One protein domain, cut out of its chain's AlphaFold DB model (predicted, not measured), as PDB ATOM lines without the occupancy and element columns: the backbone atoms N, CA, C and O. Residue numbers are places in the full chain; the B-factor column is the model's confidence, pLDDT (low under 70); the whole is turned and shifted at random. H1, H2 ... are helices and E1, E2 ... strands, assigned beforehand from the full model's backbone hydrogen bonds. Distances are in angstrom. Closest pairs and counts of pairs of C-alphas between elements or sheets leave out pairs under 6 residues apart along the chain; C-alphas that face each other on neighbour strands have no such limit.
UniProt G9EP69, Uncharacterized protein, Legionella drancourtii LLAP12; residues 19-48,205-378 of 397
ATOM      1  N   SER A  19     -21.892 -31.337  10.908       86.25
ATOM      2  CA  SER A  19     -21.971 -31.995   9.603       86.25
ATOM      3  C   SER A  19     -21.576 -30.985   8.520       86.25
ATOM      4  O   SER A  19     -21.702 -29.786   8.737       86.25
ATOM      5  N   ASP A  20     -21.127 -31.420   7.355       82.25
ATOM      6  CA  ASP A  20     -20.949 -30.567   6.173       82.25
ATOM      7  C   ASP A  20     -22.275 -30.195   5.474       82.25
ATOM      8  O   ASP A  20     -22.280 -29.380   4.545       82.25
ATOM      9  N   HIS A  21     -23.406 -30.704   5.977       88.81
ATOM     10  CA  HIS A  21     -24.761 -30.341   5.566       88.81
ATOM     11  C   HIS A  21     -25.522 -29.583   6.664       88.81
ATOM     12  O   HIS A  21     -25.451 -29.903   7.859       88.81
ATOM     13  N   PHE A  22     -26.339 -28.615   6.249       89.44
ATOM     14  CA  PHE A  22     -27.412 -28.071   7.074       89.44
ATOM     15  C   PHE A  22     -28.661 -28.967   6.991       89.44
ATOM     16  O   PHE A  22     -29.012 -29.408   5.896       89.44
ATOM     17  N   PRO A  23     -29.377 -29.200   8.107       93.25
ATOM     18  CA  PRO A  23     -30.635 -29.924   8.074       93.25
ATOM     19  C   PRO A  23     -31.696 -29.129   7.317       93.25
ATOM     20  O   PRO A  23     -31.761 -27.900   7.424       93.25
ATOM     21  N   ILE A  24     -32.573 -29.845   6.622       95.69
ATOM     22  CA  ILE A  24     -33.781 -29.279   6.020       95.69
ATOM     23  C   ILE A  24     -35.011 -29.688   6.824       95.69
ATOM     24  O   ILE A  24     -35.097 -30.812   7.321       95.69
ATOM     25  N   GLN A  25     -35.973 -28.778   6.926       96.94
ATOM     26  CA  GLN A  25     -37.315 -29.046   7.419       96.94
ATOM     27  C   GLN A  25     -38.301 -28.929   6.262       96.94
ATOM     28  O   GLN A  25     -38.326 -27.924   5.550       96.94
ATOM     29  N   VAL A  26     -39.124 -29.957   6.107       97.50
ATOM     30  CA  VAL A  26     -40.229 -30.021   5.161       97.50
ATOM     31  C   VAL A  26     -41.524 -30.003   5.953       97.50
ATOM     32  O   VAL A  26     -41.808 -30.936   6.702       97.50
ATOM     33  N   THR A  27     -42.319 -28.957   5.773       97.25
ATOM     34  CA  THR A  27     -43.700 -28.914   6.254       97.25
ATOM     35  C   THR A  27     -44.599 -29.165   5.058       97.25
ATOM     36  O   THR A  27     -44.585 -28.390   4.104       97.25
ATOM     37  N   ALA A  28     -45.364 -30.251   5.082       96.38
ATOM     38  CA  ALA A  28     -46.204 -30.631   3.955       96.38
ATOM     39  C   ALA A  28     -47.642 -30.911   4.387       96.38
ATOM     40  O   ALA A  28     -47.872 -31.623   5.362       96.38
ATOM     41  N   LYS A  29     -48.609 -30.359   3.648       96.19
ATOM     42  CA  LYS A  29     -50.040 -30.607   3.818       96.19
ATOM     43  C   LYS A  29     -50.462 -31.797   2.958       96.19
ATOM     44  O   LYS A  29     -50.467 -31.718   1.732       96.19
ATOM     45  N   PHE A  30     -50.832 -32.881   3.622       92.62
ATOM     46  CA  PHE A  30     -51.221 -34.147   3.008       92.62
ATOM     47  C   PHE A  30     -52.702 -34.158   2.602       92.62
ATOM     48  O   PHE A  30     -53.479 -33.270   2.968       92.62
ATOM     49  N   SER A  31     -53.110 -35.174   1.842       89.69
ATOM     50  CA  SER A  31     -54.463 -35.331   1.288       89.69
ATOM     51  C   SER A  31     -55.567 -35.406   2.353       89.69
ATOM     52  O   SER A  31     -56.713 -35.040   2.088       89.69
ATOM     53  N   ASN A  32     -55.234 -35.788   3.590       89.06
ATOM     54  CA  ASN A  32     -56.133 -35.713   4.749       89.06
ATOM     55  C   ASN A  32     -56.254 -34.303   5.368       89.06
ATOM     56  O   ASN A  32     -56.808 -34.165   6.459       89.06
ATOM     57  N   ASN A  33     -55.724 -33.269   4.710       87.44
ATOM     58  CA  ASN A  33     -55.623 -31.891   5.195       87.44
ATOM     59  C   ASN A  33     -54.794 -31.698   6.480       87.44
ATOM     60  O   ASN A  33     -54.819 -30.598   7.033       87.44
ATOM     61  N   GLN A  34     -54.056 -32.711   6.942       92.56
ATOM     62  CA  GLN A  34     -53.100 -32.563   8.040       92.56
ATOM     63  C   GLN A  34     -51.748 -32.105   7.502       92.56
ATOM     64  O   GLN A  34     -51.341 -32.491   6.405       92.56
ATOM     65  N   SER A  35     -51.051 -31.295   8.291       95.19
ATOM     66  CA  SER A  35     -49.668 -30.923   8.008       95.19
ATOM     67  C   SER A  35     -48.738 -31.839   8.783       95.19
ATOM     68  O   SER A  35     -48.893 -31.944   9.997       95.19
ATOM     69  N   TYR A  36     -47.779 -32.463   8.101       96.81
ATOM     70  CA  TYR A  36     -46.689 -33.181   8.761       96.81
ATOM     71  C   TYR A  36     -45.385 -32.402   8.625       96.81
ATOM     72  O   TYR A  36     -45.106 -31.811   7.578       96.81
ATOM     73  N   SER A  37     -44.594 -32.420   9.690       97.44
ATOM     74  CA  SER A  37     -43.255 -31.847   9.765       97.44
ATOM     75  C   SER A  37     -42.213 -32.958   9.668       97.44
ATOM     76  O   SER A  37     -42.207 -33.898  10.462       97.44
ATOM     77  N   ILE A  38     -41.323 -32.872   8.686       98.31
ATOM     78  CA  ILE A  38     -40.318 -33.893   8.396       98.31
ATOM     79  C   ILE A  38     -38.957 -33.212   8.351       98.31
ATOM     80  O   ILE A  38     -38.774 -32.240   7.626       98.31
ATOM     81  N   ILE A  39     -37.988 -33.728   9.097       97.94
ATOM     82  CA  ILE A  39     -36.604 -33.247   9.038       97.94
ATOM     83  C   ILE A  39     -35.757 -34.241   8.261       97.94
ATOM     84  O   ILE A  39     -35.892 -35.445   8.469       97.94
ATOM     85  N   SER A  40     -34.857 -33.743   7.414       97.94
ATOM     86  CA  SER A  40     -33.778 -34.546   6.838       97.94
ATOM     87  C   SER A  40     -32.414 -33.950   7.129       97.94
ATOM     88  O   SER A  40     -32.248 -32.729   7.078       97.94
ATOM     89  N   TRP A  41     -31.441 -34.808   7.437       96.56
ATOM     90  CA  TRP A  41     -30.078 -34.373   7.710       96.56
ATOM     91  C   TRP A  41     -29.028 -35.452   7.426       96.56
ATOM     92  O   TRP A  41     -29.002 -36.492   8.091       96.56
ATOM     93  N   ASN A  42     -28.099 -35.159   6.516       94.56
ATOM     94  CA  ASN A  42     -26.833 -35.876   6.433       94.56
ATOM     95  C   ASN A  42     -25.926 -35.450   7.602       94.56
ATOM     96  O   ASN A  42     -25.710 -34.260   7.829       94.56
ATOM     97  N   LEU A  43     -25.435 -36.412   8.382       93.38
ATOM     98  CA  LEU A  43     -24.682 -36.193   9.616       93.38
ATOM     99  C   LEU A  43     -23.175 -36.430   9.482       93.38
ATOM    100  O   LEU A  43     -22.504 -36.346  10.511       93.38
ATOM    101  N   LEU A  44     -22.646 -36.709   8.287       91.00
ATOM    102  CA  LEU A  44     -21.235 -37.023   8.029       91.00
ATOM    103  C   LEU A  44     -20.702 -38.149   8.934       91.00
ATOM    104  O   LEU A  44     -20.227 -37.914  10.052       91.00
ATOM    105  N   ALA A  45     -20.779 -39.399   8.487       92.75
ATOM    106  CA  ALA A  45     -20.394 -40.537   9.325       92.75
ATOM    107  C   ALA A  45     -18.879 -40.543   9.575       92.75
ATOM    108  O   ALA A  45     -18.096 -40.225   8.683       92.75
ATOM    109  N   ASP A  46     -18.432 -40.975  10.760       92.69
ATOM    110  CA  ASP A  46     -17.003 -40.973  11.109       92.69
ATOM    111  C   ASP A  46     -16.146 -41.803  10.122       92.69
ATOM    112  O   ASP A  46     -14.966 -41.508   9.928       92.69
ATOM    113  N   ILE A  47     -16.723 -42.820   9.461       90.06
ATOM    114  CA  ILE A  47     -16.040 -43.595   8.408       90.06
ATOM    115  C   ILE A  47     -15.655 -42.745   7.187       90.06
ATOM    116  O   ILE A  47     -14.668 -43.061   6.513       90.06
ATOM    117  N   HIS A  48     -16.386 -41.659   6.926       88.06
ATOM    118  CA  HIS A  48     -16.190 -40.774   5.779       88.06
ATOM    119  C   HIS A  48     -15.205 -39.639   6.050       88.06
ATOM    120  O   HIS A  48     -14.689 -39.078   5.091       88.06
ATOM    121  N   ASP A 205     -42.604 -34.729  13.057       97.94
ATOM    122  CA  ASP A 205     -43.311 -36.013  13.029       97.94
ATOM    123  C   ASP A 205     -42.392 -37.151  12.575       97.94
ATOM    124  O   ASP A 205     -42.456 -38.269  13.094       97.94
ATOM    125  N   PHE A 206     -41.490 -36.838  11.639       98.62
ATOM    126  CA  PHE A 206     -40.491 -37.757  11.108       98.62
ATOM    127  C   PHE A 206     -39.105 -37.110  11.065       98.62
ATOM    128  O   PHE A 206     -38.965 -35.921  10.779       98.62
ATOM    129  N   ILE A 207     -38.061 -37.904  11.303       98.62
ATOM    130  CA  ILE A 207     -36.662 -37.477  11.179       98.62
ATOM    131  C   ILE A 207     -35.918 -38.508  10.333       98.62
ATOM    132  O   ILE A 207     -35.821 -39.676  10.704       98.62
ATOM    133  N   CYS A 208     -35.382 -38.069   9.202       98.75
ATOM    134  CA  CYS A 208     -34.618 -38.869   8.256       98.75
ATOM    135  C   CYS A 208     -33.142 -38.478   8.358       98.75
ATOM    136  O   CYS A 208     -32.794 -37.322   8.143       98.75
ATOM    137  N   LEU A 209     -32.268 -39.415   8.717       98.44
ATOM    138  CA  LEU A 209     -30.837 -39.135   8.849       98.44
ATOM    139  C   LEU A 209     -30.038 -39.989   7.878       98.44
ATOM    140  O   LEU A 209     -30.296 -41.188   7.748       98.44
ATOM    141  N   GLN A 210     -29.044 -39.376   7.247       97.50
ATOM    142  CA  GLN A 210     -28.056 -40.041   6.405       97.50
ATOM    143  C   GLN A 210     -26.681 -39.919   7.058       97.50
ATOM    144  O   GLN A 210     -26.444 -39.000   7.840       97.50
ATOM    145  N   GLU A 211     -25.794 -40.869   6.774       95.88
ATOM    146  CA  GLU A 211     -24.449 -40.920   7.355       95.88
ATOM    147  C   GLU A 211     -24.425 -40.736   8.889       95.88
ATOM    148  O   GLU A 211     -23.566 -40.073   9.475       95.88
ATOM    149  N   CYS A 212     -25.397 -41.327   9.584       96.88
ATOM    150  CA  CYS A 212     -25.479 -41.229  11.033       96.88
ATOM    151  C   CYS A 212     -24.491 -42.206  11.682       96.88
ATOM    152  O   CYS A 212     -24.650 -43.421  11.585       96.88
ATOM    153  N   THR A 213     -23.486 -41.681  12.391       96.56
ATOM    154  CA  THR A 213     -22.464 -42.525  13.039       96.56
ATOM    155  C   THR A 213     -23.053 -43.429  14.119       96.56
ATOM    156  O   THR A 213     -22.711 -44.608  14.199       96.56
ATOM    157  N   ASN A 214     -23.923 -42.877  14.964       97.19
ATOM    158  CA  ASN A 214     -24.552 -43.603  16.058       97.19
ATOM    159  C   ASN A 214     -26.024 -43.178  16.204       97.19
ATOM    160  O   ASN A 214     -26.303 -42.167  16.857       97.19
ATOM    161  N   PRO A 215     -26.966 -43.931  15.610       97.38
ATOM    162  CA  PRO A 215     -28.397 -43.631  15.684       97.38
ATOM    163  C   PRO A 215     -28.941 -43.563  17.118       97.38
ATOM    164  O   PRO A 215     -29.804 -42.733  17.412       97.38
ATOM    165  N   ASP A 216     -28.393 -44.372  18.033       97.88
ATOM    166  CA  ASP A 216     -28.848 -44.435  19.427       97.88
ATOM    167  C   ASP A 216     -28.640 -43.113  20.170       97.88
ATOM    168  O   ASP A 216     -29.425 -42.768  21.051       97.88
ATOM    169  N   ASP A 217     -27.616 -42.331  19.816       97.50
ATOM    170  CA  ASP A 217     -27.384 -41.022  20.430       97.50
ATOM    171  C   ASP A 217     -28.539 -40.054  20.129       97.50
ATOM    172  O   ASP A 217     -29.009 -39.351  21.028       97.50
ATOM    173  N   ILE A 218     -29.050 -40.052  18.891       96.81
ATOM    174  CA  ILE A 218     -30.210 -39.239  18.507       96.81
ATOM    175  C   ILE A 218     -31.481 -39.784  19.157       96.81
ATOM    176  O   ILE A 218     -32.232 -39.012  19.748       96.81
ATOM    177  N   TYR A 219     -31.704 -41.098  19.110       97.19
ATOM    178  CA  TYR A 219     -32.866 -41.722  19.745       97.19
ATOM    179  C   TYR A 219     -32.949 -41.376  21.239       97.19
ATOM    180  O   TYR A 219     -33.944 -40.823  21.707       97.19
ATOM    181  N   ASN A 220     -31.859 -41.596  21.976       97.31
ATOM    182  CA  ASN A 220     -31.783 -41.296  23.403       97.31
ATOM    183  C   ASN A 220     -31.945 -39.799  23.695       97.31
ATOM    184  O   ASN A 220     -32.528 -39.440  24.717       97.31
ATOM    185  N   LEU A 221     -31.466 -38.916  22.808       96.56
ATOM    186  CA  LEU A 221     -31.693 -37.475  22.930       96.56
ATOM    187  C   LEU A 221     -33.187 -37.135  22.871       96.56
ATOM    188  O   LEU A 221     -33.638 -36.314  23.667       96.56
ATOM    189  N   LEU A 222     -33.948 -37.762  21.970       96.50
ATOM    190  CA  LEU A 222     -35.391 -37.537  21.829       96.50
ATOM    191  C   LEU A 222     -36.166 -38.069  23.036       96.50
ATOM    192  O   LEU A 222     -36.964 -37.329  23.618       96.50
ATOM    193  N   ILE A 223     -35.868 -39.299  23.471       95.69
ATOM    194  CA  ILE A 223     -36.479 -39.898  24.667       95.69
ATOM    195  C   ILE A 223     -36.193 -39.050  25.914       95.69
ATOM    196  O   ILE A 223     -37.097 -38.780  26.702       95.69
ATOM    197  N   ALA A 224     -34.957 -38.564  26.082       95.50
ATOM    198  CA  ALA A 224     -34.578 -37.721  27.217       95.50
ATOM    199  C   ALA A 224     -35.336 -36.380  27.269       95.50
ATOM    200  O   ALA A 224     -35.408 -35.766  28.332       95.50
ATOM    201  N   HIS A 225     -35.909 -35.936  26.147       95.50
ATOM    202  CA  HIS A 225     -36.779 -34.761  26.080       95.50
ATOM    203  C   HIS A 225     -38.275 -35.119  26.076       95.50
ATOM    204  O   HIS A 225     -39.109 -34.286  25.732       95.50
ATOM    205  N   GLY A 226     -38.626 -36.347  26.473       92.75
ATOM    206  CA  GLY A 226     -40.008 -36.795  26.636       92.75
ATOM    207  C   GLY A 226     -40.732 -37.124  25.331       92.75
ATOM    208  O   GLY A 226     -41.943 -37.329  25.355       92.75
ATOM    209  N   LYS A 227     -40.025 -37.182  24.197       94.25
ATOM    210  CA  LYS A 227     -40.632 -37.552  22.919       94.25
ATOM    211  C   LYS A 227     -40.745 -39.069  22.823       94.25
ATOM    212  O   LYS A 227     -39.727 -39.755  22.822       94.25
ATOM    213  N   SER A 228     -41.962 -39.588  22.706       94.81
ATOM    214  CA  SER A 228     -42.166 -41.000  22.378       94.81
ATOM    215  C   SER A 228     -41.879 -41.202  20.890       94.81
ATOM    216  O   SER A 228     -42.423 -40.498  20.040       94.81
ATOM    217  N   THR A 229     -40.931 -42.081  20.576       96.62
ATOM    218  CA  THR A 229     -40.496 -42.322  19.198       96.62
ATOM    219  C   THR A 229     -40.119 -43.772  18.979       96.62
ATOM    220  O   THR A 229     -39.701 -44.484  19.897       96.62
ATOM    221  N   LYS A 230     -40.185 -44.184  17.715       97.50
ATOM    222  CA  LYS A 230     -39.575 -45.416  17.214       97.50
ATOM    223  C   LYS A 230     -38.628 -45.095  16.070       97.50
ATOM    224  O   LYS A 230     -38.768 -44.076  15.396       97.50
ATOM    225  N   MET A 231     -37.655 -45.974  15.862       97.88
ATOM    226  CA  MET A 231     -36.570 -45.766  14.911       97.88
ATOM    227  C   MET A 231     -36.361 -47.007  14.046       97.88
ATOM    228  O   MET A 231     -36.320 -48.129  14.545       97.88
ATOM    229  N   LEU A 232     -36.211 -46.785  12.743       98.56
ATOM    230  CA  LEU A 232     -35.744 -47.761  11.768       98.56
ATOM    231  C   LEU A 232     -34.303 -47.406  11.402       98.56
ATOM    232  O   LEU A 232     -34.011 -46.244  11.127       98.56
ATOM    233  N   VAL A 233     -33.417 -48.401  11.381       98.12
ATOM    234  CA  VAL A 233     -31.989 -48.215  11.089       98.12
ATOM    235  C   VAL A 233     -31.560 -49.197  10.013       98.12
ATOM    236  O   VAL A 233     -31.898 -50.378  10.078       98.12
ATOM    237  N   TYR A 234     -30.782 -48.717   9.048       97.88
ATOM    238  CA  TYR A 234     -30.178 -49.550   8.021       97.88
ATOM    239  C   TYR A 234     -28.726 -49.171   7.771       97.88
ATOM    240  O   TYR A 234     -28.374 -47.997   7.696       97.88
ATOM    241  N   THR A 235     -27.892 -50.189   7.593       95.69
ATOM    242  CA  THR A 235     -26.523 -50.053   7.107       95.69
ATOM    243  C   THR A 235     -26.236 -51.178   6.121       95.69
ATOM    244  O   THR A 235     -26.669 -52.314   6.325       95.69
ATOM    245  N   ILE A 236     -25.513 -50.865   5.046       92.81
ATOM    246  CA  ILE A 236     -25.148 -51.842   4.007       92.81
ATOM    247  C   ILE A 236     -24.121 -52.831   4.555       92.81
ATOM    248  O   ILE A 236     -24.190 -54.033   4.300       92.81
ATOM    249  N   ASN A 237     -23.168 -52.327   5.342       88.00
ATOM    250  CA  ASN A 237     -22.115 -53.123   5.942       88.00
ATOM    251  C   ASN A 237     -22.179 -52.984   7.462       88.00
ATOM    252  O   ASN A 237     -21.877 -51.930   8.011       88.00
ATOM    253  N   LYS A 238     -22.489 -54.085   8.152       84.69
ATOM    254  CA  LYS A 238     -22.571 -54.129   9.623       84.69
ATOM    255  C   LYS A 238     -21.263 -53.744  10.329       84.69
ATOM    256  O   LYS A 238     -21.279 -53.482  11.524       84.69
ATOM    257  N   ASN A 239     -20.142 -53.724   9.607       84.00
ATOM    258  CA  ASN A 239     -18.838 -53.311  10.128       84.00
ATOM    259  C   ASN A 239     -18.548 -51.814   9.942       84.00
ATOM    260  O   ASN A 239     -17.483 -51.350  10.347       84.00
ATOM    261  N   THR A 240     -19.439 -51.059   9.298       86.88
ATOM    262  CA  THR A 240     -19.311 -49.608   9.133       86.88
ATOM    263  C   THR A 240     -20.329 -48.882   9.989       86.88
ATOM    264  O   THR A 240     -21.419 -49.389  10.228       86.88
ATOM    265  N   ASN A 241     -19.987 -47.670  10.408       90.62
ATOM    266  CA  ASN A 241     -20.880 -46.790  11.150       90.62
ATOM    267  C   ASN A 241     -21.629 -45.806  10.231       90.62
ATOM    268  O   ASN A 241     -21.993 -44.721  10.662       90.62
ATOM    269  N   ASP A 242     -21.846 -46.167   8.967       93.69
ATOM    270  CA  ASP A 242     -22.641 -45.383   8.020       93.69
ATOM    271  C   ASP A 242     -24.086 -45.891   8.038       93.69
ATOM    272  O   ASP A 242     -24.402 -46.929   7.441       93.69
ATOM    273  N   HIS A 243     -24.941 -45.205   8.798       97.31
ATOM    274  CA  HIS A 243     -26.341 -45.576   8.950       97.31
ATOM    275  C   HIS A 243     -27.263 -44.586   8.245       97.31
ATOM    276  O   HIS A 243     -27.135 -43.369   8.393       97.31
ATOM    277  N   CYS A 244     -28.264 -45.137   7.568       98.12
ATOM    278  CA  CYS A 244     -29.496 -44.437   7.243       98.12
ATOM    279  C   CYS A 244     -30.513 -44.700   8.357       98.12
ATOM    280  O   CYS A 244     -30.618 -45.823   8.861       98.12
ATOM    281  N   VAL A 245     -31.242 -43.665   8.762       98.62
ATOM    282  CA  VAL A 245     -32.176 -43.707   9.889       98.62
ATOM    283  C   VAL A 245     -33.493 -43.050   9.499       98.62
ATOM    284  O   VAL A 245     -33.500 -42.026   8.817       98.62
ATOM    285  N   LEU A 246     -34.600 -43.626   9.965       98.81
ATOM    286  CA  LEU A 246     -35.932 -43.032   9.915       98.81
ATOM    287  C   LEU A 246     -36.568 -43.144  11.306       98.81
ATOM    288  O   LEU A 246     -36.909 -44.236  11.759       98.81
ATOM    289  N   VAL A 247     -36.711 -42.010  11.987       98.62
ATOM    290  CA  VAL A 247     -37.408 -41.878  13.272       98.62
ATOM    291  C   VAL A 247     -38.815 -41.349  13.024       98.62
ATOM    292  O   VAL A 247     -39.001 -40.496  12.158       98.62
ATOM    293  N   TYR A 248     -39.791 -41.821  13.793       98.50
ATOM    294  CA  TYR A 248     -41.163 -41.320  13.758       98.50
ATOM    295  C   TYR A 248     -41.751 -41.187  15.164       98.50
ATOM    296  O   TYR A 248     -41.391 -41.946  16.071       98.50
ATOM    297  N   ASP A 249     -42.650 -40.217  15.333       97.62
ATOM    298  CA  ASP A 249     -43.489 -40.065  16.523       97.62
ATOM    299  C   ASP A 249     -44.511 -41.210  16.581       97.62
ATOM    300  O   ASP A 249     -45.443 -41.284  15.773       97.62
ATOM    301  N   ASP A 250     -44.325 -42.128  17.530       96.69
ATOM    302  CA  ASP A 250     -45.155 -43.328  17.641       96.69
ATOM    303  C   ASP A 250     -46.477 -43.099  18.388       96.69
ATOM    304  O   ASP A 250     -47.317 -44.001  18.441       96.69
ATOM    305  N   THR A 251     -46.705 -41.885  18.900       96.12
ATOM    306  CA  THR A 251     -48.018 -41.446  19.394       96.12
ATOM    307  C   THR A 251     -48.926 -40.987  18.260       96.12
ATOM    308  O   THR A 251     -50.147 -41.056  18.387       96.12
ATOM    309  N   GLN A 252     -48.340 -40.550  17.142       96.62
ATOM    310  CA  GLN A 252     -49.072 -40.044  15.984       96.62
ATOM    311  C   GLN A 252     -49.120 -41.045  14.834       96.62
ATOM    312  O   GLN A 252     -50.116 -41.091  14.109       96.62
ATOM    313  N   PHE A 253     -48.085 -41.871  14.666       98.00
ATOM    314  CA  PHE A 253     -47.952 -42.769  13.523       98.00
ATOM    315  C   PHE A 253     -47.623 -44.197  13.945       98.00
ATOM    316  O   PHE A 253     -46.767 -44.450  14.788       98.00
ATOM    317  N   LYS A 254     -48.257 -45.164  13.279       97.38
ATOM    318  CA  LYS A 254     -47.889 -46.583  13.360       97.38
ATOM    319  C   LYS A 254     -47.294 -47.053  12.037       97.38
ATOM    320  O   LYS A 254     -47.783 -46.689  10.969       97.38
ATOM    321  N   LEU A 255     -46.261 -47.887  12.111       97.50
ATOM    322  CA  LEU A 255     -45.694 -48.578  10.954       97.50
ATOM    323  C   LEU A 255     -46.697 -49.611  10.411       97.50
ATOM    324  O   LEU A 255     -47.304 -50.353  11.183       97.50
ATOM    325  N   VAL A 256     -46.874 -49.668   9.088       94.81
ATOM    326  CA  VAL A 256     -47.837 -50.559   8.426       94.81
ATOM    327  C   VAL A 256     -47.145 -51.510   7.456       94.81
ATOM    328  O   VAL A 256     -46.945 -51.188   6.281       94.81
ATOM    329  N   GLY A 257     -46.936 -52.742   7.916       92.25
ATOM    330  CA  GLY A 257     -46.199 -53.770   7.185       92.25
ATOM    331  C   GLY A 257     -44.691 -53.634   7.383       92.25
ATOM    332  O   GLY A 257     -44.237 -52.842   8.207       92.25
ATOM    333  N   GLU A 258     -43.930 -54.415   6.622       94.56
ATOM    334  CA  GLU A 258     -42.472 -54.405   6.710       94.56
ATOM    335  C   GLU A 258     -41.876 -53.209   5.948       94.56
ATOM    336  O   GLU A 258     -42.303 -52.932   4.820       94.56
ATOM    337  N   PRO A 259     -40.894 -52.502   6.534       97.25
ATOM    338  CA  PRO A 259     -40.128 -51.498   5.815       97.25
ATOM    339  C   PRO A 259     -39.214 -52.169   4.783       97.25
ATOM    340  O   PRO A 259     -38.830 -53.332   4.914       97.25
ATOM    341  N   ILE A 260     -38.826 -51.412   3.762       97.44
ATOM    342  CA  ILE A 260     -37.839 -51.838   2.773       97.44
ATOM    343  C   ILE A 260     -36.510 -51.183   3.106       97.44
ATOM    344  O   ILE A 260     -36.407 -49.960   3.195       97.44
ATOM    345  N   TYR A 261     -35.492 -52.025   3.229       97.19
ATOM    346  CA  TYR A 261     -34.101 -51.637   3.373       97.19
ATOM    347  C   TYR A 261     -33.382 -51.904   2.058       97.19
ATOM    348  O   TYR A 261     -33.425 -53.027   1.554       97.19
ATOM    349  N   TYR A 262     -32.753 -50.883   1.483       96.44
ATOM    350  CA  TYR A 262     -32.187 -50.988   0.142       96.44
ATOM    351  C   TYR A 262     -30.847 -50.279   0.015       96.44
ATOM    352  O   TYR A 262     -30.659 -49.198   0.567       96.44
ATOM    353  N   ALA A 263     -29.924 -50.887  -0.726       95.00
ATOM    354  CA  ALA A 263     -28.632 -50.308  -1.065       95.00
ATOM    355  C   ALA A 263     -28.674 -49.785  -2.505       95.00
ATOM    356  O   ALA A 263     -28.675 -50.571  -3.446       95.00
ATOM    357  N   LEU A 264     -28.708 -48.466  -2.673       92.19
ATOM    358  CA  LEU A 264     -28.658 -47.829  -3.984       92.19
ATOM    359  C   LEU A 264     -27.217 -47.867  -4.516       92.19
ATOM    360  O   LEU A 264     -26.290 -47.496  -3.785       92.19
ATOM    361  N   ASP A 265     -27.024 -48.334  -5.756       89.00
ATOM    362  CA  ASP A 265     -25.693 -48.584  -6.356       89.00
ATOM    363  C   ASP A 265     -24.775 -49.439  -5.448       89.00
ATOM    364  O   ASP A 265     -23.568 -49.209  -5.367       89.00
ATOM    365  N   ASP A 266     -25.364 -50.360  -4.668       87.62
ATOM    366  CA  ASP A 266     -24.699 -51.185  -3.641       87.62
ATOM    367  C   ASP A 266     -23.877 -50.396  -2.595       87.62
ATOM    368  O   ASP A 266     -23.062 -50.963  -1.861       87.62
ATOM    369  N   LYS A 267     -24.072 -49.073  -2.506       86.81
ATOM    370  CA  LYS A 267     -23.191 -48.164  -1.748       86.81
ATOM    371  C   LYS A 267     -23.911 -47.217  -0.814       86.81
ATOM    372  O   LYS A 267     -23.299 -46.805   0.169       86.81
ATOM    373  N   LYS A 268     -25.156 -46.836  -1.107       92.00
ATOM    374  CA  LYS A 268     -25.865 -45.832  -0.311       92.00
ATOM    375  C   LYS A 268     -27.147 -46.392   0.322       92.00
ATOM    376  O   LYS A 268     -27.995 -46.920  -0.398       92.00
ATOM    377  N   PRO A 269     -27.278 -46.359   1.663       94.69
ATOM    378  CA  PRO A 269     -28.411 -46.964   2.355       94.69
ATOM    379  C   PRO A 269     -29.682 -46.111   2.245       94.69
ATOM    380  O   PRO A 269     -29.662 -44.906   2.487       94.69
ATOM    381  N   CYS A 270     -30.808 -46.768   1.971       97.38
ATOM    382  CA  CYS A 270     -32.142 -46.176   1.917       97.38
ATOM    383  C   CYS A 270     -33.126 -46.984   2.777       97.38
ATOM    384  O   CYS A 270     -33.051 -48.215   2.840       97.38
ATOM    385  N   ILE A 271     -34.074 -46.289   3.403       98.56
ATOM    386  CA  ILE A 271     -35.201 -46.873   4.137       98.56
ATOM    387  C   ILE A 271     -36.489 -46.349   3.516       98.56
ATOM    388  O   ILE A 271     -36.668 -45.138   3.425       98.56
ATOM    389  N   PHE A 272     -37.410 -47.242   3.165       98.12
ATOM    390  CA  PHE A 272     -38.764 -46.890   2.739       98.12
ATOM    391  C   PHE A 272     -39.762 -47.539   3.683       98.12
ATOM    392  O   PHE A 272     -39.717 -48.749   3.902       98.12
ATOM    393  N   ALA A 273     -40.683 -46.760   4.236       97.81
ATOM    394  CA  ALA A 273     -41.653 -47.277   5.183       97.81
ATOM    395  C   ALA A 273     -43.025 -46.642   4.971       97.81
ATOM    396  O   ALA A 273     -43.153 -45.469   4.621       97.81
ATOM    397  N   ARG A 274     -44.067 -47.448   5.185       96.88
ATOM    398  CA  ARG A 274     -45.452 -46.990   5.158       96.88
ATOM    399  C   ARG A 274     -45.940 -46.777   6.579       96.88
ATOM    400  O   ARG A 274     -45.826 -47.671   7.412       96.88
ATOM    401  N   PHE A 275     -46.551 -45.631   6.815       97.00
ATOM    402  CA  PHE A 275     -47.107 -45.238   8.096       97.00
ATOM    403  C   PHE A 275     -48.600 -44.979   7.970       97.00
ATOM    404  O   PHE A 275     -49.103 -44.642   6.899       97.00
ATOM    405  N   GLU A 276     -49.305 -45.134   9.079       95.69
ATOM    406  CA  GLU A 276     -50.698 -44.740   9.223       95.69
ATOM    407  C   GLU A 276     -50.816 -43.830  10.437       95.69
ATOM    408  O   GLU A 276     -50.381 -44.188  11.533       95.69
ATOM    409  N   ASN A 277     -51.380 -42.644  10.234       96.56
ATOM    410  CA  ASN A 277     -51.667 -41.729  11.323       96.56
ATOM    411  C   ASN A 277     -52.764 -42.338  12.208       96.56
ATOM    412  O   ASN A 277     -53.833 -42.687  11.709       96.56
ATOM    413  N   VAL A 278     -52.516 -42.477  13.509       95.31
ATOM    414  CA  VAL A 278     -53.394 -43.246  14.411       95.31
ATOM    415  C   VAL A 278     -54.736 -42.564  14.686       95.31
ATOM    416  O   VAL A 278     -55.681 -43.233  15.090       95.31
ATOM    417  N   ILE A 279     -54.825 -41.251  14.454       92.75
ATOM    418  CA  ILE A 279     -56.040 -40.455  14.670       92.75
ATOM    419  C   ILE A 279     -56.890 -40.428  13.397       92.75
ATOM    420  O   ILE A 279     -58.095 -40.657  13.438       92.75
ATOM    421  N   THR A 280     -56.267 -40.146  12.251       93.81
ATOM    422  CA  THR A 280     -56.977 -39.931  10.977       93.81
ATOM    423  C   THR A 280     -57.051 -41.177  10.094       93.81
ATOM    424  O   THR A 280     -57.748 -41.162   9.084       93.81
ATOM    425  N   ASN A 281     -56.321 -42.245  10.436       92.81
ATOM    426  CA  ASN A 281     -56.096 -43.438   9.606       92.81
ATOM    427  C   ASN A 281     -55.506 -43.135   8.214       92.81
ATOM    428  O   ASN A 281     -55.517 -43.987   7.321       92.81
ATOM    429  N   HIS A 282     -54.982 -41.924   8.013       93.81
ATOM    430  CA  HIS A 282     -54.332 -41.532   6.773       93.81
ATOM    431  C   HIS A 282     -53.025 -42.299   6.592       93.81
ATOM    432  O   HIS A 282     -52.199 -42.344   7.505       93.81
ATOM    433  N   LYS A 283     -52.822 -42.860   5.399       93.38
ATOM    434  CA  LYS A 283     -51.631 -43.640   5.062       93.38
ATOM    435  C   LYS A 283     -50.663 -42.799   4.251       93.38
ATOM    436  O   LYS A 283     -51.056 -42.191   3.264       93.38
ATOM    437  N   VAL A 284     -49.398 -42.822   4.646       95.75
ATOM    438  CA  VAL A 284     -48.318 -42.071   4.005       95.75
ATOM    439  C   VAL A 284     -47.080 -42.949   3.875       95.75
ATOM    440  O   VAL A 284     -46.849 -43.832   4.701       95.75
ATOM    441  N   ILE A 285     -46.283 -42.731   2.837       97.25
ATOM    442  CA  ILE A 285     -44.962 -43.347   2.697       97.25
ATOM    443  C   ILE A 285     -43.913 -42.300   3.020       97.25
ATOM    444  O   ILE A 285     -43.887 -41.245   2.396       97.25
ATOM    445  N   ILE A 286     -43.028 -42.609   3.958       98.25
ATOM    446  CA  ILE A 286     -41.865 -41.780   4.260       98.25
ATOM    447  C   ILE A 286     -40.626 -42.600   3.938       98.25
ATOM    448  O   ILE A 286     -40.543 -43.783   4.287       98.25
ATOM    449  N   ALA A 287     -39.674 -41.982   3.252       98.19
ATOM    450  CA  ALA A 287     -38.403 -42.608   2.952       98.19
ATOM    451  C   ALA A 287     -37.242 -41.701   3.334       98.19
ATOM    452  O   ALA A 287     -37.243 -40.527   2.976       98.19
ATOM    453  N   SER A 288     -36.259 -42.281   4.022       98.50
ATOM    454  CA  SER A 288     -34.955 -41.668   4.263       98.50
ATOM    455  C   SER A 288     -33.995 -42.234   3.229       98.50
ATOM    456  O   SER A 288     -33.790 -43.452   3.181       98.50
ATOM    457  N   ILE A 289     -33.451 -41.380   2.368       97.62
ATOM    458  CA  ILE A 289     -32.567 -41.818   1.289       97.62
ATOM    459  C   ILE A 289     -31.215 -41.127   1.354       97.62
ATOM    460  O   ILE A 289     -31.093 -40.003   1.827       97.62
ATOM    461  N   HIS A 290     -30.219 -41.795   0.797       95.50
ATOM    462  CA  HIS A 290     -28.948 -41.197   0.445       95.50
ATOM    463  C   HIS A 290     -28.686 -41.577  -1.012       95.50
ATOM    464  O   HIS A 290     -28.470 -42.743  -1.330       95.50
ATOM    465  N   HIS A 291     -28.799 -40.626  -1.931       94.31
ATOM    466  CA  HIS A 291     -28.563 -40.882  -3.348       94.31
ATOM    467  C   HIS A 291     -27.052 -40.835  -3.629       94.31
ATOM    468  O   HIS A 291     -26.371 -39.974  -3.074       94.31
ATOM    469  N   PRO A 292     -26.475 -41.728  -4.453       89.94
ATOM    470  CA  PRO A 292     -25.070 -41.624  -4.831       89.94
ATOM    471  C   PRO A 292     -24.836 -40.372  -5.684       89.94
ATOM    472  O   PRO A 292     -25.683 -40.003  -6.487       89.94
ATOM    473  N   GLY A 293     -23.674 -39.736  -5.541       84.38
ATOM    474  CA  GLY A 293     -23.240 -38.701  -6.482       84.38
ATOM    475  C   GLY A 293     -22.727 -39.280  -7.808       84.38
ATOM    476  O   GLY A 293     -22.643 -40.496  -7.996       84.38
ATOM    477  N   GLY A 294     -22.297 -38.403  -8.720       84.00
ATOM    478  CA  GLY A 294     -21.711 -38.775 -10.014       84.00
ATOM    479  C   GLY A 294     -22.580 -38.386 -11.211       84.00
ATOM    480  O   GLY A 294     -23.104 -37.280 -11.257       84.00
ATOM    481  N   ASN A 295     -22.697 -39.277 -12.199       81.19
ATOM    482  CA  ASN A 295     -23.410 -39.009 -13.459       81.19
ATOM    483  C   ASN A 295     -24.652 -39.896 -13.658       81.19
ATOM    484  O   ASN A 295     -25.181 -39.957 -14.763       81.19
ATOM    485  N   HIS A 296     -25.079 -40.636 -12.634       84.06
ATOM    486  CA  HIS A 296     -26.172 -41.601 -12.746       84.06
ATOM    487  C   HIS A 296     -27.370 -41.141 -11.917       84.06
ATOM    488  O   HIS A 296     -27.223 -40.840 -10.736       84.06
ATOM    489  N   ASP A 297     -28.547 -41.115 -12.538       88.69
ATOM    490  CA  ASP A 297     -29.831 -40.888 -11.875       88.69
ATOM    491  C   ASP A 297     -30.470 -42.238 -11.519       88.69
ATOM    492  O   ASP A 297     -30.827 -43.021 -12.404       88.69
ATOM    493  N   TYR A 298     -30.629 -42.498 -10.220       92.00
ATOM    494  CA  TYR A 298     -31.232 -43.721  -9.694       92.00
ATOM    495  C   TYR A 298     -32.643 -43.497  -9.131       92.00
ATOM    496  O   TYR A 298     -33.194 -44.366  -8.452       92.00
ATOM    497  N   VAL A 299     -33.295 -42.364  -9.416       92.69
ATOM    498  CA  VAL A 299     -34.626 -42.075  -8.861       92.69
ATOM    499  C   VAL A 299     -35.667 -43.113  -9.295       92.69
ATOM    500  O   VAL A 299     -36.487 -43.544  -8.485       92.69
ATOM    501  N   ASN A 300     -35.620 -43.602 -10.536       91.94
ATOM    502  CA  ASN A 300     -36.537 -44.662 -10.983       91.94
ATOM    503  C   ASN A 300     -36.369 -45.973 -10.188       91.94
ATOM    504  O   ASN A 300     -37.340 -46.712  -9.988       91.94
ATOM    505  N   GLU A 301     -35.156 -46.257  -9.717       93.38
ATOM    506  CA  GLU A 301     -34.859 -47.413  -8.872       93.38
ATOM    507  C   GLU A 301     -35.515 -47.256  -7.497       93.38
ATOM    508  O   GLU A 301     -36.193 -48.182  -7.049       93.38
ATOM    509  N   LEU A 302     -35.456 -46.056  -6.897       93.25
ATOM    510  CA  LEU A 302     -36.174 -45.732  -5.653       93.25
ATOM    511  C   LEU A 302     -37.671 -46.058  -5.777       93.25
ATOM    512  O   LEU A 302     -38.234 -46.773  -4.948       93.25
ATOM    513  N   PHE A 303     -38.323 -45.596  -6.847       92.31
ATOM    514  CA  PHE A 303     -39.751 -45.852  -7.065       92.31
ATOM    515  C   PHE A 303     -40.070 -47.315  -7.381       92.31
ATOM    516  O   PHE A 303     -41.177 -47.779  -7.098       92.31
ATOM    517  N   THR A 304     -39.119 -48.066  -7.936       91.31
ATOM    518  CA  THR A 304     -39.254 -49.518  -8.102       91.31
ATOM    519  C   THR A 304     -39.275 -50.222  -6.745       91.31
ATOM    520  O   THR A 304     -40.088 -51.125  -6.549       91.31
ATOM    521  N   GLN A 305     -38.465 -49.766  -5.785       91.62
ATOM    522  CA  GLN A 305     -38.504 -50.276  -4.412       91.62
ATOM    523  C   GLN A 305     -39.807 -49.895  -3.705       91.62
ATOM    524  O   GLN A 305     -40.478 -50.757  -3.148       91.62
ATOM    525  N   ILE A 306     -40.242 -48.636  -3.800       90.31
ATOM    526  CA  ILE A 306     -41.469 -48.162  -3.135       90.31
ATOM    527  C   ILE A 306     -42.706 -48.965  -3.562       90.31
ATOM    528  O   ILE A 306     -43.555 -49.286  -2.728       90.31
ATOM    529  N   LYS A 307     -42.797 -49.366  -4.836       87.62
ATOM    530  CA  LYS A 307     -43.894 -50.216  -5.335       87.62
ATOM    531  C   LYS A 307     -43.987 -51.575  -4.626       87.62
ATOM    532  O   LYS A 307     -45.065 -52.166  -4.602       87.62
ATOM    533  N   GLN A 308     -42.907 -52.061  -4.012       87.00
ATOM    534  CA  GLN A 308     -42.897 -53.324  -3.268       87.00
ATOM    535  C   GLN A 308     -43.552 -53.223  -1.883       87.00
ATOM    536  O   GLN A 308     -43.869 -54.257  -1.300       87.00
ATOM    537  N   LEU A 309     -43.875 -52.020  -1.386       86.25
ATOM    538  CA  LEU A 309     -44.604 -51.816  -0.119       86.25
ATOM    539  C   LEU A 309     -46.071 -52.317  -0.157       86.25
ATOM    540  O   LEU A 309     -46.870 -51.984   0.723       86.25
ATOM    541  N   LYS A 310     -46.444 -53.116  -1.173       71.81
ATOM    542  CA  LYS A 310     -47.774 -53.714  -1.395       71.81
ATOM    543  C   LYS A 310     -48.882 -52.684  -1.206       71.81
ATOM    544  O   LYS A 310     -49.811 -52.835  -0.408       71.81
ATOM    545  N   ILE A 311     -48.720 -51.577  -1.911       72.56
ATOM    546  CA  ILE A 311     -49.689 -50.496  -1.950       72.56
ATOM    547  C   ILE A 311     -50.717 -50.888  -3.005       72.56
ATOM    548  O   ILE A 311     -50.325 -51.274  -4.101       72.56
ATOM    549  N   GLY A 312     -52.009 -50.844  -2.667       72.19
ATOM    550  CA  GLY A 312     -53.067 -51.190  -3.618       72.19
ATOM    551  C   GLY A 312     -52.987 -50.305  -4.862       72.19
ATOM    552  O   GLY A 312     -52.634 -50.772  -5.937       72.19
ATOM    553  N   ASP A 313     -53.249 -49.010  -4.688       76.94
ATOM    554  CA  ASP A 313     -53.125 -48.008  -5.747       76.94
ATOM    555  C   ASP A 313     -52.080 -46.957  -5.351       76.94
ATOM    556  O   ASP A 313     -52.352 -46.074  -4.536       76.94
ATOM    557  N   PHE A 314     -50.867 -47.069  -5.905       79.38
ATOM    558  CA  PHE A 314     -49.756 -46.156  -5.603       79.38
ATOM    559  C   PHE A 314     -50.071 -44.700  -5.956       79.38
ATOM    560  O   PHE A 314     -49.591 -43.796  -5.283       79.38
ATOM    561  N   SER A 315     -50.907 -44.466  -6.973       75.75
ATOM    562  CA  SER A 315     -51.255 -43.110  -7.414       75.75
ATOM    563  C   SER A 315     -52.067 -42.321  -6.384       75.75
ATOM    564  O   SER A 315     -52.164 -41.102  -6.488       75.75
ATOM    565  N   LYS A 316     -52.631 -43.012  -5.386       77.75
ATOM    566  CA  LYS A 316     -53.499 -42.442  -4.350       77.75
ATOM    567  C   LYS A 316     -52.856 -42.380  -2.969       77.75
ATOM    568  O   LYS A 316     -53.536 -42.011  -2.017       77.75
ATOM    569  N   VAL A 317     -51.602 -42.802  -2.831       88.44
ATOM    570  CA  VAL A 317     -50.904 -42.766  -1.543       88.44
ATOM    571  C   VAL A 317     -49.909 -41.630  -1.555       88.44
ATOM    572  O   VAL A 317     -49.008 -41.602  -2.390       88.44
ATOM    573  N   ASP A 318     -50.063 -40.722  -0.600       94.50
ATOM    574  CA  ASP A 318     -49.108 -39.646  -0.412       94.50
ATOM    575  C   ASP A 318     -47.749 -40.207  -0.005       94.50
ATOM    576  O   ASP A 318     -47.646 -41.122   0.825       94.50
ATOM    577  N   TYR A 319     -46.689 -39.641  -0.571       95.75
ATOM    578  CA  TYR A 319     -45.329 -40.023  -0.228       95.75
ATOM    579  C   TYR A 319     -44.416 -38.816  -0.065       95.75
ATOM    580  O   TYR A 319     -44.587 -37.794  -0.723       95.75
ATOM    581  N   MET A 320     -43.411 -38.966   0.788       97.06
ATOM    582  CA  MET A 320     -42.295 -38.044   0.923       97.06
ATOM    583  C   MET A 320     -41.000 -38.854   0.922       97.06
ATOM    584  O   MET A 320     -40.709 -39.589   1.868       97.06
ATOM    585  N   ILE A 321     -40.240 -38.750  -0.163       97.62
ATOM    586  CA  ILE A 321     -38.911 -39.346  -0.286       97.62
ATOM    587  C   ILE A 321     -37.931 -38.218  -0.023       97.62
ATOM    588  O   ILE A 321     -37.850 -37.296  -0.828       97.62
ATOM    589  N   ILE A 322     -37.256 -38.246   1.119       97.75
ATOM    590  CA  ILE A 322     -36.449 -37.128   1.597       97.75
ATOM    591  C   ILE A 322     -35.044 -37.608   1.952       97.75
ATOM    592  O   ILE A 322     -34.849 -38.735   2.419       97.75
ATOM    593  N   GLY A 323     -34.051 -36.765   1.705       97.50
ATOM    594  CA  GLY A 323     -32.669 -37.130   1.961       97.50
ATOM    595  C   GLY A 323     -31.664 -36.238   1.267       97.50
ATOM    596  O   GLY A 323     -32.016 -35.237   0.638       97.50
ATOM    597  N   ASP A 324     -30.416 -36.675   1.353       96.12
ATOM    598  CA  ASP A 324     -29.308 -36.162   0.561       96.12
ATOM    599  C   ASP A 324     -29.345 -36.791  -0.838       96.12
ATOM    600  O   ASP A 324     -29.158 -38.004  -0.996       96.12
ATOM    601  N   TYR A 325     -29.603 -35.972  -1.860       95.56
ATOM    602  CA  TYR A 325     -29.633 -36.411  -3.252       95.56
ATOM    603  C   TYR A 325     -28.263 -36.343  -3.943       95.56
ATOM    604  O   TYR A 325     -28.160 -36.770  -5.092       95.56
ATOM    605  N   ASN A 326     -27.220 -35.805  -3.300       92.31
ATOM    606  CA  ASN A 326     -25.891 -35.555  -3.880       92.31
ATOM    607  C   ASN A 326     -25.886 -34.750  -5.202       92.31
ATOM    608  O   ASN A 326     -24.870 -34.653  -5.894       92.31
ATOM    609  N   HIS A 327     -27.022 -34.153  -5.559       91.75
ATOM    610  CA  HIS A 327     -27.280 -33.532  -6.849       91.75
ATOM    611  C   HIS A 327     -28.165 -32.306  -6.679       91.75
ATOM    612  O   HIS A 327     -29.022 -32.252  -5.806       91.75
ATOM    613  N   THR A 328     -27.971 -31.319  -7.550       91.44
ATOM    614  CA  THR A 328     -28.802 -30.116  -7.584       91.44
ATOM    615  C   THR A 328     -30.063 -30.333  -8.417       91.44
ATOM    616  O   THR A 328     -30.159 -31.258  -9.229       91.44
ATOM    617  N   LYS A 329     -31.016 -29.401  -8.310       91.00
ATOM    618  CA  LYS A 329     -32.208 -29.357  -9.172       91.00
ATOM    619  C   LYS A 329     -31.879 -29.438 -10.671       91.00
ATOM    620  O   LYS A 329     -32.592 -30.108 -11.419       91.00
ATOM    621  N   ASP A 330     -30.805 -28.781 -11.110       90.19
ATOM    622  CA  ASP A 330     -30.414 -28.742 -12.523       90.19
ATOM    623  C   ASP A 330     -29.959 -30.105 -13.047       90.19
ATOM    624  O   ASP A 330     -30.273 -30.444 -14.188       90.19
ATOM    625  N   PHE A 331     -29.297 -30.915 -12.214       92.44
ATOM    626  CA  PHE A 331     -28.917 -32.281 -12.575       92.44
ATOM    627  C   PHE A 331     -30.153 -33.103 -12.960       92.44
ATOM    628  O   PHE A 331     -30.231 -33.620 -14.073       92.44
ATOM    629  N   PHE A 332     -31.167 -33.159 -12.094       92.00
ATOM    630  CA  PHE A 332     -32.376 -33.949 -12.359       92.00
ATOM    631  C   PHE A 332     -33.216 -33.394 -13.511       92.00
ATOM    632  O   PHE A 332     -33.832 -34.155 -14.261       92.00
ATOM    633  N   LYS A 333     -33.207 -32.069 -13.707       90.19
ATOM    634  CA  LYS A 333     -33.841 -31.441 -14.871       90.19
ATOM    635  C   LYS A 333     -33.194 -31.907 -16.179       90.19
ATOM    636  O   LYS A 333     -33.908 -32.197 -17.133       90.19
ATOM    637  N   GLN A 334     -31.865 -32.004 -16.219       90.31
ATOM    638  CA  GLN A 334     -31.125 -32.492 -17.390       90.31
ATOM    639  C   GLN A 334     -31.349 -33.990 -17.647       90.31
ATOM    640  O   GLN A 334     -31.357 -34.409 -18.800       90.31
ATOM    641  N   HIS A 335     -31.593 -34.776 -16.595       90.00
ATOM    642  CA  HIS A 335     -31.863 -36.217 -16.691       90.00
ATOM    643  C   HIS A 335     -33.344 -36.554 -16.948       90.00
ATOM    644  O   HIS A 335     -33.706 -37.725 -17.050       90.00
ATOM    645  N   GLY A 336     -34.212 -35.547 -17.111       88.06
ATOM    646  CA  GLY A 336     -35.618 -35.756 -17.463       88.06
ATOM    647  C   GLY A 336     -36.436 -36.403 -16.344       88.06
ATOM    648  O   GLY A 336     -37.301 -37.240 -16.619       88.06
ATOM    649  N   LEU A 337     -36.157 -36.033 -15.088       88.94
ATOM    650  CA  LEU A 337     -36.861 -36.552 -13.920       88.94
ATOM    651  C   LEU A 337     -38.387 -36.410 -14.072       88.94
ATOM    652  O   LEU A 337     -38.914 -35.331 -14.339       88.94
ATOM    653  N   LYS A 338     -39.102 -37.522 -13.867       88.44
ATOM    654  CA  LYS A 338     -40.567 -37.615 -14.025       88.44
ATOM    655  C   LYS A 338     -41.356 -37.212 -12.779       88.44
ATOM    656  O   LYS A 338     -42.573 -37.076 -12.851       88.44
ATOM    657  N   TYR A 339     -40.678 -37.087 -11.644       90.06
ATOM    658  CA  TYR A 339     -41.285 -36.856 -10.341       90.06
ATOM    659  C   TYR A 339     -40.979 -35.433  -9.863       90.06
ATOM    660  O   TYR A 339     -39.837 -34.993 -10.008       90.06
ATOM    661  N   PRO A 340     -41.953 -34.706  -9.291       92.50
ATOM    662  CA  PRO A 340     -41.691 -33.401  -8.701       92.50
ATOM    663  C   PRO A 340     -40.654 -33.510  -7.579       92.50
ATOM    664  O   PRO A 340     -40.828 -34.281  -6.635       92.50
ATOM    665  N   ILE A 341     -39.573 -32.740  -7.699       95.25
ATOM    666  CA  ILE A 341     -38.529 -32.617  -6.682       95.25
ATOM    667  C   ILE A 341     -38.449 -31.172  -6.202       95.25
ATOM    668  O   ILE A 341     -38.387 -30.229  -7.001       95.25
ATOM    669  N   TYR A 342     -38.428 -31.010  -4.887       96.06
ATOM    670  CA  TYR A 342     -38.450 -29.726  -4.214       96.06
ATOM    671  C   TYR A 342     -37.180 -29.567  -3.385       96.06
ATOM    672  O   TYR A 342     -36.793 -30.464  -2.638       96.06
ATOM    673  N   TYR A 343     -36.547 -28.409  -3.528       95.56
ATOM    674  CA  TYR A 343     -35.336 -28.018  -2.815       95.56
ATOM    675  C   TYR A 343     -35.644 -26.777  -1.975       95.56
ATOM    676  O   TYR A 343     -36.491 -25.977  -2.392       95.56
ATOM    677  N   PRO A 344     -34.949 -26.561  -0.846       94.19
ATOM    678  CA  PRO A 344     -34.961 -25.254  -0.204       94.19
ATOM    679  C   PRO A 344     -34.405 -24.173  -1.146       94.19
ATOM    680  O   PRO A 344     -33.624 -24.446  -2.060       94.19
ATOM    681  N   SER A 345     -34.805 -22.922  -0.912       89.44
ATOM    682  CA  SER A 345     -34.283 -21.759  -1.648       89.44
ATOM    683  C   SER A 345     -32.825 -21.435  -1.302       89.44
ATOM    684  O   SER A 345     -32.116 -20.822  -2.097       89.44
ATOM    685  N   GLU A 346     -32.383 -21.850  -0.118       88.06
ATOM    686  CA  GLU A 346     -31.007 -21.748   0.356       88.06
ATOM    687  C   GLU A 346     -30.287 -23.074   0.114       88.06
ATOM    688  O   GLU A 346     -30.911 -24.132   0.130       88.06
ATOM    689  N   GLY A 347     -28.973 -23.038  -0.116       86.81
ATOM    690  CA  GLY A 347     -28.225 -24.283  -0.254       86.81
ATOM    691  C   GLY A 347     -28.201 -25.097   1.046       86.81
ATOM    692  O   GLY A 347     -28.532 -24.611   2.127       86.81
ATOM    693  N   THR A 348     -27.794 -26.352   0.945       88.75
ATOM    694  CA  THR A 348     -27.771 -27.283   2.082       88.75
ATOM    695  C   THR A 348     -26.358 -27.758   2.373       88.75
ATOM    696  O   THR A 348     -26.026 -27.994   3.530       88.75
ATOM    697  N   MET A 349     -25.478 -27.740   1.367       83.12
ATOM    698  CA  MET A 349     -24.040 -27.865   1.570       83.12
ATOM    699  C   MET A 349     -23.492 -26.639   2.289       83.12
ATOM    700  O   MET A 349     -23.368 -25.565   1.694       83.12
ATOM    701  N   ALA A 350     -23.124 -26.827   3.554       66.19
ATOM    702  CA  ALA A 350     -22.261 -25.912   4.291       66.19
ATOM    703  C   ALA A 350     -20.799 -26.061   3.850       66.19
ATOM    704  O   ALA A 350     -19.987 -25.150   4.022       66.19
ATOM    705  N   GLY A 351     -20.458 -27.245   3.328       62.06
ATOM    706  CA  GLY A 351     -19.083 -27.638   3.091       62.06
ATOM    707  C   GLY A 351     -18.241 -27.451   4.352       62.06
ATOM    708  O   GLY A 351     -18.703 -27.607   5.483       62.06
ATOM    709  N   LYS A 352     -16.991 -27.041   4.149       52.25
ATOM    710  CA  LYS A 352     -16.047 -26.721   5.220       52.25
ATOM    711  C   LYS A 352     -16.075 -25.246   5.594       52.25
ATOM    712  O   LYS A 352     -15.018 -24.698   5.833       52.25
ATOM    713  N   ASP A 353     -17.222 -24.581   5.599       47.16
ATOM    714  CA  ASP A 353     -17.370 -23.230   6.147       47.16
ATOM    715  C   ASP A 353     -18.855 -23.034   6.476       47.16
ATOM    716  O   ASP A 353     -19.647 -22.663   5.615       47.16
ATOM    717  N   PHE A 354     -19.260 -23.284   7.726       46.12
ATOM    718  CA  PHE A 354     -20.643 -23.065   8.176       46.12
ATOM    719  C   PHE A 354     -21.025 -21.587   8.012       46.12
ATOM    720  O   PHE A 354     -20.757 -20.757   8.883       46.12
ATOM    721  N   GLY A 355     -21.625 -21.260   6.868       39.69
ATOM    722  CA  GLY A 355     -21.891 -19.890   6.428       39.69
ATOM    723  C   GLY A 355     -21.619 -19.633   4.941       39.69
ATOM    724  O   GLY A 355     -22.132 -18.638   4.430       39.69
ATOM    725  N   ASN A 356     -20.879 -20.511   4.252       51.00
ATOM    726  CA  ASN A 356     -20.732 -20.517   2.797       51.00
ATOM    727  C   ASN A 356     -21.615 -21.618   2.205       51.00
ATOM    728  O   ASN A 356     -21.234 -22.780   2.109       51.00
ATOM    729  N   VAL A 357     -22.851 -21.238   1.907       60.78
ATOM    730  CA  VAL A 357     -23.886 -22.167   1.481       60.78
ATOM    731  C   VAL A 357     -23.960 -22.146  -0.043       60.78
ATOM    732  O   VAL A 357     -24.373 -21.140  -0.618       60.78
ATOM    733  N   ASN A 358     -23.545 -23.231  -0.700       67.56
ATOM    734  CA  ASN A 358     -23.312 -23.195  -2.151       67.56
ATOM    735  C   ASN A 358     -24.493 -23.754  -2.948       67.56
ATOM    736  O   ASN A 358     -25.065 -23.080  -3.802       67.56
ATOM    737  N   HIS A 359     -24.854 -25.007  -2.671       80.88
ATOM    738  CA  HIS A 359     -25.814 -25.760  -3.469       80.88
ATOM    739  C   HIS A 359     -26.814 -26.477  -2.570       80.88
ATOM    740  O   HIS A 359     -26.440 -27.055  -1.549       80.88
ATOM    741  N   ALA A 360     -28.089 -26.423  -2.951       90.19
ATOM    742  CA  ALA A 360     -29.121 -27.264  -2.366       90.19
ATOM    743  C   ALA A 360     -29.020 -28.639  -3.030       90.19
ATOM    744  O   ALA A 360     -29.237 -28.750  -4.240       90.19
ATOM    745  N   ILE A 361     -28.635 -29.643  -2.244       93.25
ATOM    746  CA  ILE A 361     -28.571 -31.048  -2.671       93.25
ATOM    747  C   ILE A 361     -29.401 -31.972  -1.780       93.25
ATOM    748  O   ILE A 361     -29.653 -33.113  -2.150       93.25
ATOM    749  N   ASP A 362     -29.876 -31.470  -0.642       96.19
ATOM    750  CA  ASP A 362     -30.879 -32.134   0.178       96.19
ATOM    751  C   ASP A 362     -32.263 -31.652  -0.269       96.19
ATOM    752  O   ASP A 362     -32.500 -30.450  -0.442       96.19
ATOM    753  N   ALA A 363     -33.170 -32.594  -0.502       96.88
ATOM    754  CA  ALA A 363     -34.440 -32.325  -1.164       96.88
ATOM    755  C   ALA A 363     -35.525 -33.314  -0.749       96.88
ATOM    756  O   ALA A 363     -35.278 -34.269  -0.009       96.88
ATOM    757  N   ALA A 364     -36.731 -33.084  -1.265       97.69
ATOM    758  CA  ALA A 364     -37.831 -34.022  -1.164       97.69
ATOM    759  C   ALA A 364     -38.500 -34.266  -2.523       97.69
ATOM    760  O   ALA A 364     -38.815 -33.323  -3.252       97.69
ATOM    761  N   ILE A 365     -38.756 -35.533  -2.846       96.88
ATOM    762  CA  ILE A 365     -39.632 -35.946  -3.946       96.88
ATOM    763  C   ILE A 365     -40.985 -36.364  -3.367       96.88
ATOM    764  O   ILE A 365     -41.057 -37.194  -2.458       96.88
ATOM    765  N   THR A 366     -42.067 -35.814  -3.918       95.38
ATOM    766  CA  THR A 366     -43.440 -36.074  -3.460       95.38
ATOM    767  C   THR A 366     -44.459 -35.934  -4.595       95.38
ATOM    768  O   THR A 366     -44.184 -35.303  -5.615       95.38
ATOM    769  N   ASN A 367     -45.634 -36.548  -4.432       93.56
ATOM    770  CA  ASN A 367     -46.809 -36.357  -5.288       93.56
ATOM    771  C   ASN A 367     -47.729 -35.216  -4.824       93.56
ATOM    772  O   ASN A 367     -48.774 -35.014  -5.439       93.56
ATOM    773  N   LEU A 368     -47.383 -34.516  -3.744       93.12
ATOM    774  CA  LEU A 368     -48.139 -33.364  -3.263       93.12
ATOM    775  C   LEU A 368     -47.932 -32.144  -4.173       93.12
ATOM    776  O   LEU A 368     -46.880 -31.979  -4.792       93.12
ATOM    777  N   ASP A 369     -48.935 -31.270  -4.226       89.56
ATOM    778  CA  ASP A 369     -48.851 -30.014  -4.973       89.56
ATOM    779  C   ASP A 369     -47.797 -29.070  -4.371       89.56
ATOM    780  O   ASP A 369     -47.646 -28.986  -3.154       89.56
ATOM    781  N   GLU A 370     -47.142 -28.260  -5.210       89.75
ATOM    782  CA  GLU A 370     -46.112 -27.293  -4.779       89.75
ATOM    783  C   GLU A 370     -46.608 -26.335  -3.683       89.75
ATOM    784  O   GLU A 370     -45.873 -26.005  -2.761       89.75
ATOM    785  N   LYS A 371     -47.883 -25.925  -3.734       93.25
ATOM    786  CA  LYS A 371     -48.493 -25.036  -2.724       93.25
ATOM    787  C   LYS A 371     -48.689 -25.701  -1.361       93.25
ATOM    788  O   LYS A 371     -48.964 -25.007  -0.385       93.25
ATOM    789  N   SER A 372     -48.615 -27.025  -1.313       94.50
ATOM    790  CA  SER A 372     -48.808 -27.823  -0.109       94.50
ATOM    791  C   SER A 372     -47.488 -28.159   0.574       94.50
ATOM    792  O   SER A 372     -47.522 -28.846   1.587       94.50
ATOM    793  N   ILE A 373     -46.343 -27.717   0.047       95.69
ATOM    794  CA  ILE A 373     -45.022 -28.086   0.553       95.69
ATOM    795  C   ILE A 373     -44.205 -26.821   0.792       95.69
ATOM    796  O   ILE A 373     -44.040 -25.985  -0.091       95.69
ATOM    797  N   GLU A 374     -43.627 -26.725   1.979       96.62
ATOM    798  CA  GLU A 374     -42.619 -25.733   2.317       96.62
ATOM    799  C   GLU A 374     -41.337 -26.459   2.722       96.62
ATOM    800  O   GLU A 374     -41.363 -27.317   3.605       96.62
ATOM    801  N   ILE A 375     -40.215 -26.122   2.078       96.25
ATOM    802  CA  ILE A 375     -38.895 -26.671   2.409       96.25
ATOM    803  C   ILE A 375     -37.974 -25.532   2.812       96.25
ATOM    804  O   ILE A 375     -37.712 -24.618   2.028       96.25
ATOM    805  N   THR A 376     -37.458 -25.606   4.033       94.81
ATOM    806  CA  THR A 376     -36.567 -24.596   4.601       94.81
ATOM    807  C   THR A 376     -35.312 -25.238   5.161       94.81
ATOM    808  O   THR A 376     -35.311 -26.395   5.577       94.81
ATOM    809  N   VAL A 377     -34.221 -24.478   5.176       92.06
ATOM    810  CA  VAL A 377     -33.008 -24.866   5.893       92.06
ATOM    811  C   VAL A 377     -33.178 -24.498   7.363       92.06
ATOM    812  O   VAL A 377     -33.509 -23.354   7.686       92.06
ATOM    813  N   ILE A 378     -32.907 -25.439   8.266       89.06
ATOM    814  CA  ILE A 378     -32.905 -25.178   9.705       89.06
ATOM    815  C   ILE A 378     -31.671 -24.341  10.051       89.06
ATOM    816  O   ILE A 378     -30.538 -24.819  10.162       89.06
TER     817      ILE A 378
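This is residues 19 to 48 and 205 to 378 of the 397 residues of an uncharacterized protein of Legionella drancourtii LLAP12 (UniProt G9EP69). Two twisted sheets of six strands each lie face to face as a sandwich, their strands running nearly alongside one another, with H1 covering the outside of one sheet and H2 the outside of the other. H3 lies on neither sheet, and after it comes a long stretch with no named element, residues 335 to 361, tied to E11 by a short pairing. The printed part has 204 residues, with three named helices and twelve named strands in the order E1 E2 E3 H1 E4 E5 E6 E7 E8 E9 H2 E10 H3 E11 E12, and its class is mixed, helices and strands. The first sheet runs E4 E5 E3 E2 E1 E12 and is mixed; the second, of E6 to E11, is branched at E8. The whole is compact, with a radius of gyration of the C-alphas of 15.9 A, and rounded, spanning 43 by 41 by 31 A.

Start at E1, residues 24 to 29, which forms a hairpin with E2, residues 35 to 42; look for N 26 and O 38, 2.8 A apart and within hydrogen-bond range. E3, residues 206 to 212, is parallel to E2, with N 208 and O 39 at 2.8 A. E3, H1, residues 215 to 224, and E4, residues 229 to 234, make a split strand-helix-strand unit, two strands running the same way with another between them, here E5, residues 243 to 249; its crossover is right-handed. E4 and E5 form a hairpin, with N 232 and O 246 at 2.8 A, and E5 is antiparallel to E3, with N 209 and O 245 at 2.9 A. E12, residues 373 to 377, an edge strand of this sheet as E4 is, is antiparallel to E1, with N 25 and O 376 at 2.8 A. H1 is on this sheet at a height of 9.2 A, making two layers, a helix on one face of a sheet; it lies over E5 and runs along the strands, at 10 degrees to E5 on the local plane. Their closest C-alphas, those of Pro 215 and Val 245, are 6.9 A apart. In the second sheet, E6, residues 253 to 255, and E7, residues 260 to 264, lie on one side of E8, residues 268 to 277, and E9, residues 283 to 290, on the other side. E7, E8 and E9 form a meander, each strand the antiparallel neighbour of the one before; see N 262 and O 270 at 3.0 A, and N 273 and O 286 at 3.0 A. E6 is antiparallel to E8, with N 254 and O 276 at 2.9 A. E9, H2, residues 299 to 309, and E10, residues 318 to 324, make a strand-helix-strand unit, two parallel neighbour strands with a helix between, its crossover right-handed; N 287 and O 320 are 3.0 A apart. H2 is on this sheet at a height of 8.1 A, over E8 and E9, slantwise to the strands at 45 degrees to E8 on the local plane. E11, residues 362 to 366, is antiparallel to E10, with N 365 and O 321 at 2.8 A. Between the sheets, the closest C-alphas of E3 and E9, those of Cys 208 and Ser 288, are 4.9 A apart. Every O i to N i+4 pair is within hydrogen-bond range in H1 and in H3, residues 329 to 334; in H2 it is 5 of 7.

Find C-alpha 24 at (-33.781, -29.279, 6.020), where E1 begins. E8, the longest strand, runs 28.6 A from C-alpha 268 at (-25.865, -45.832, -0.311); E2 covers 23.4 A, E9 23.3 A, E10 20.1 A and H2 16.5 A. E12 ends at C-alpha 377, (-33.008, -24.866, 5.893).

The two C-alphas farthest apart, those of Gly 312 and Asp 353, are 46.4 A apart. Residues 49 to 204 are not printed; look across this cut, in the link E2 to E3, and C-alphas 48 and 205 are 28.5 A apart. The link H3 to E11 is long, with 27 residues. Mean pLDDT of the printed part is 91.3, and residues 350 to 358 are under 70.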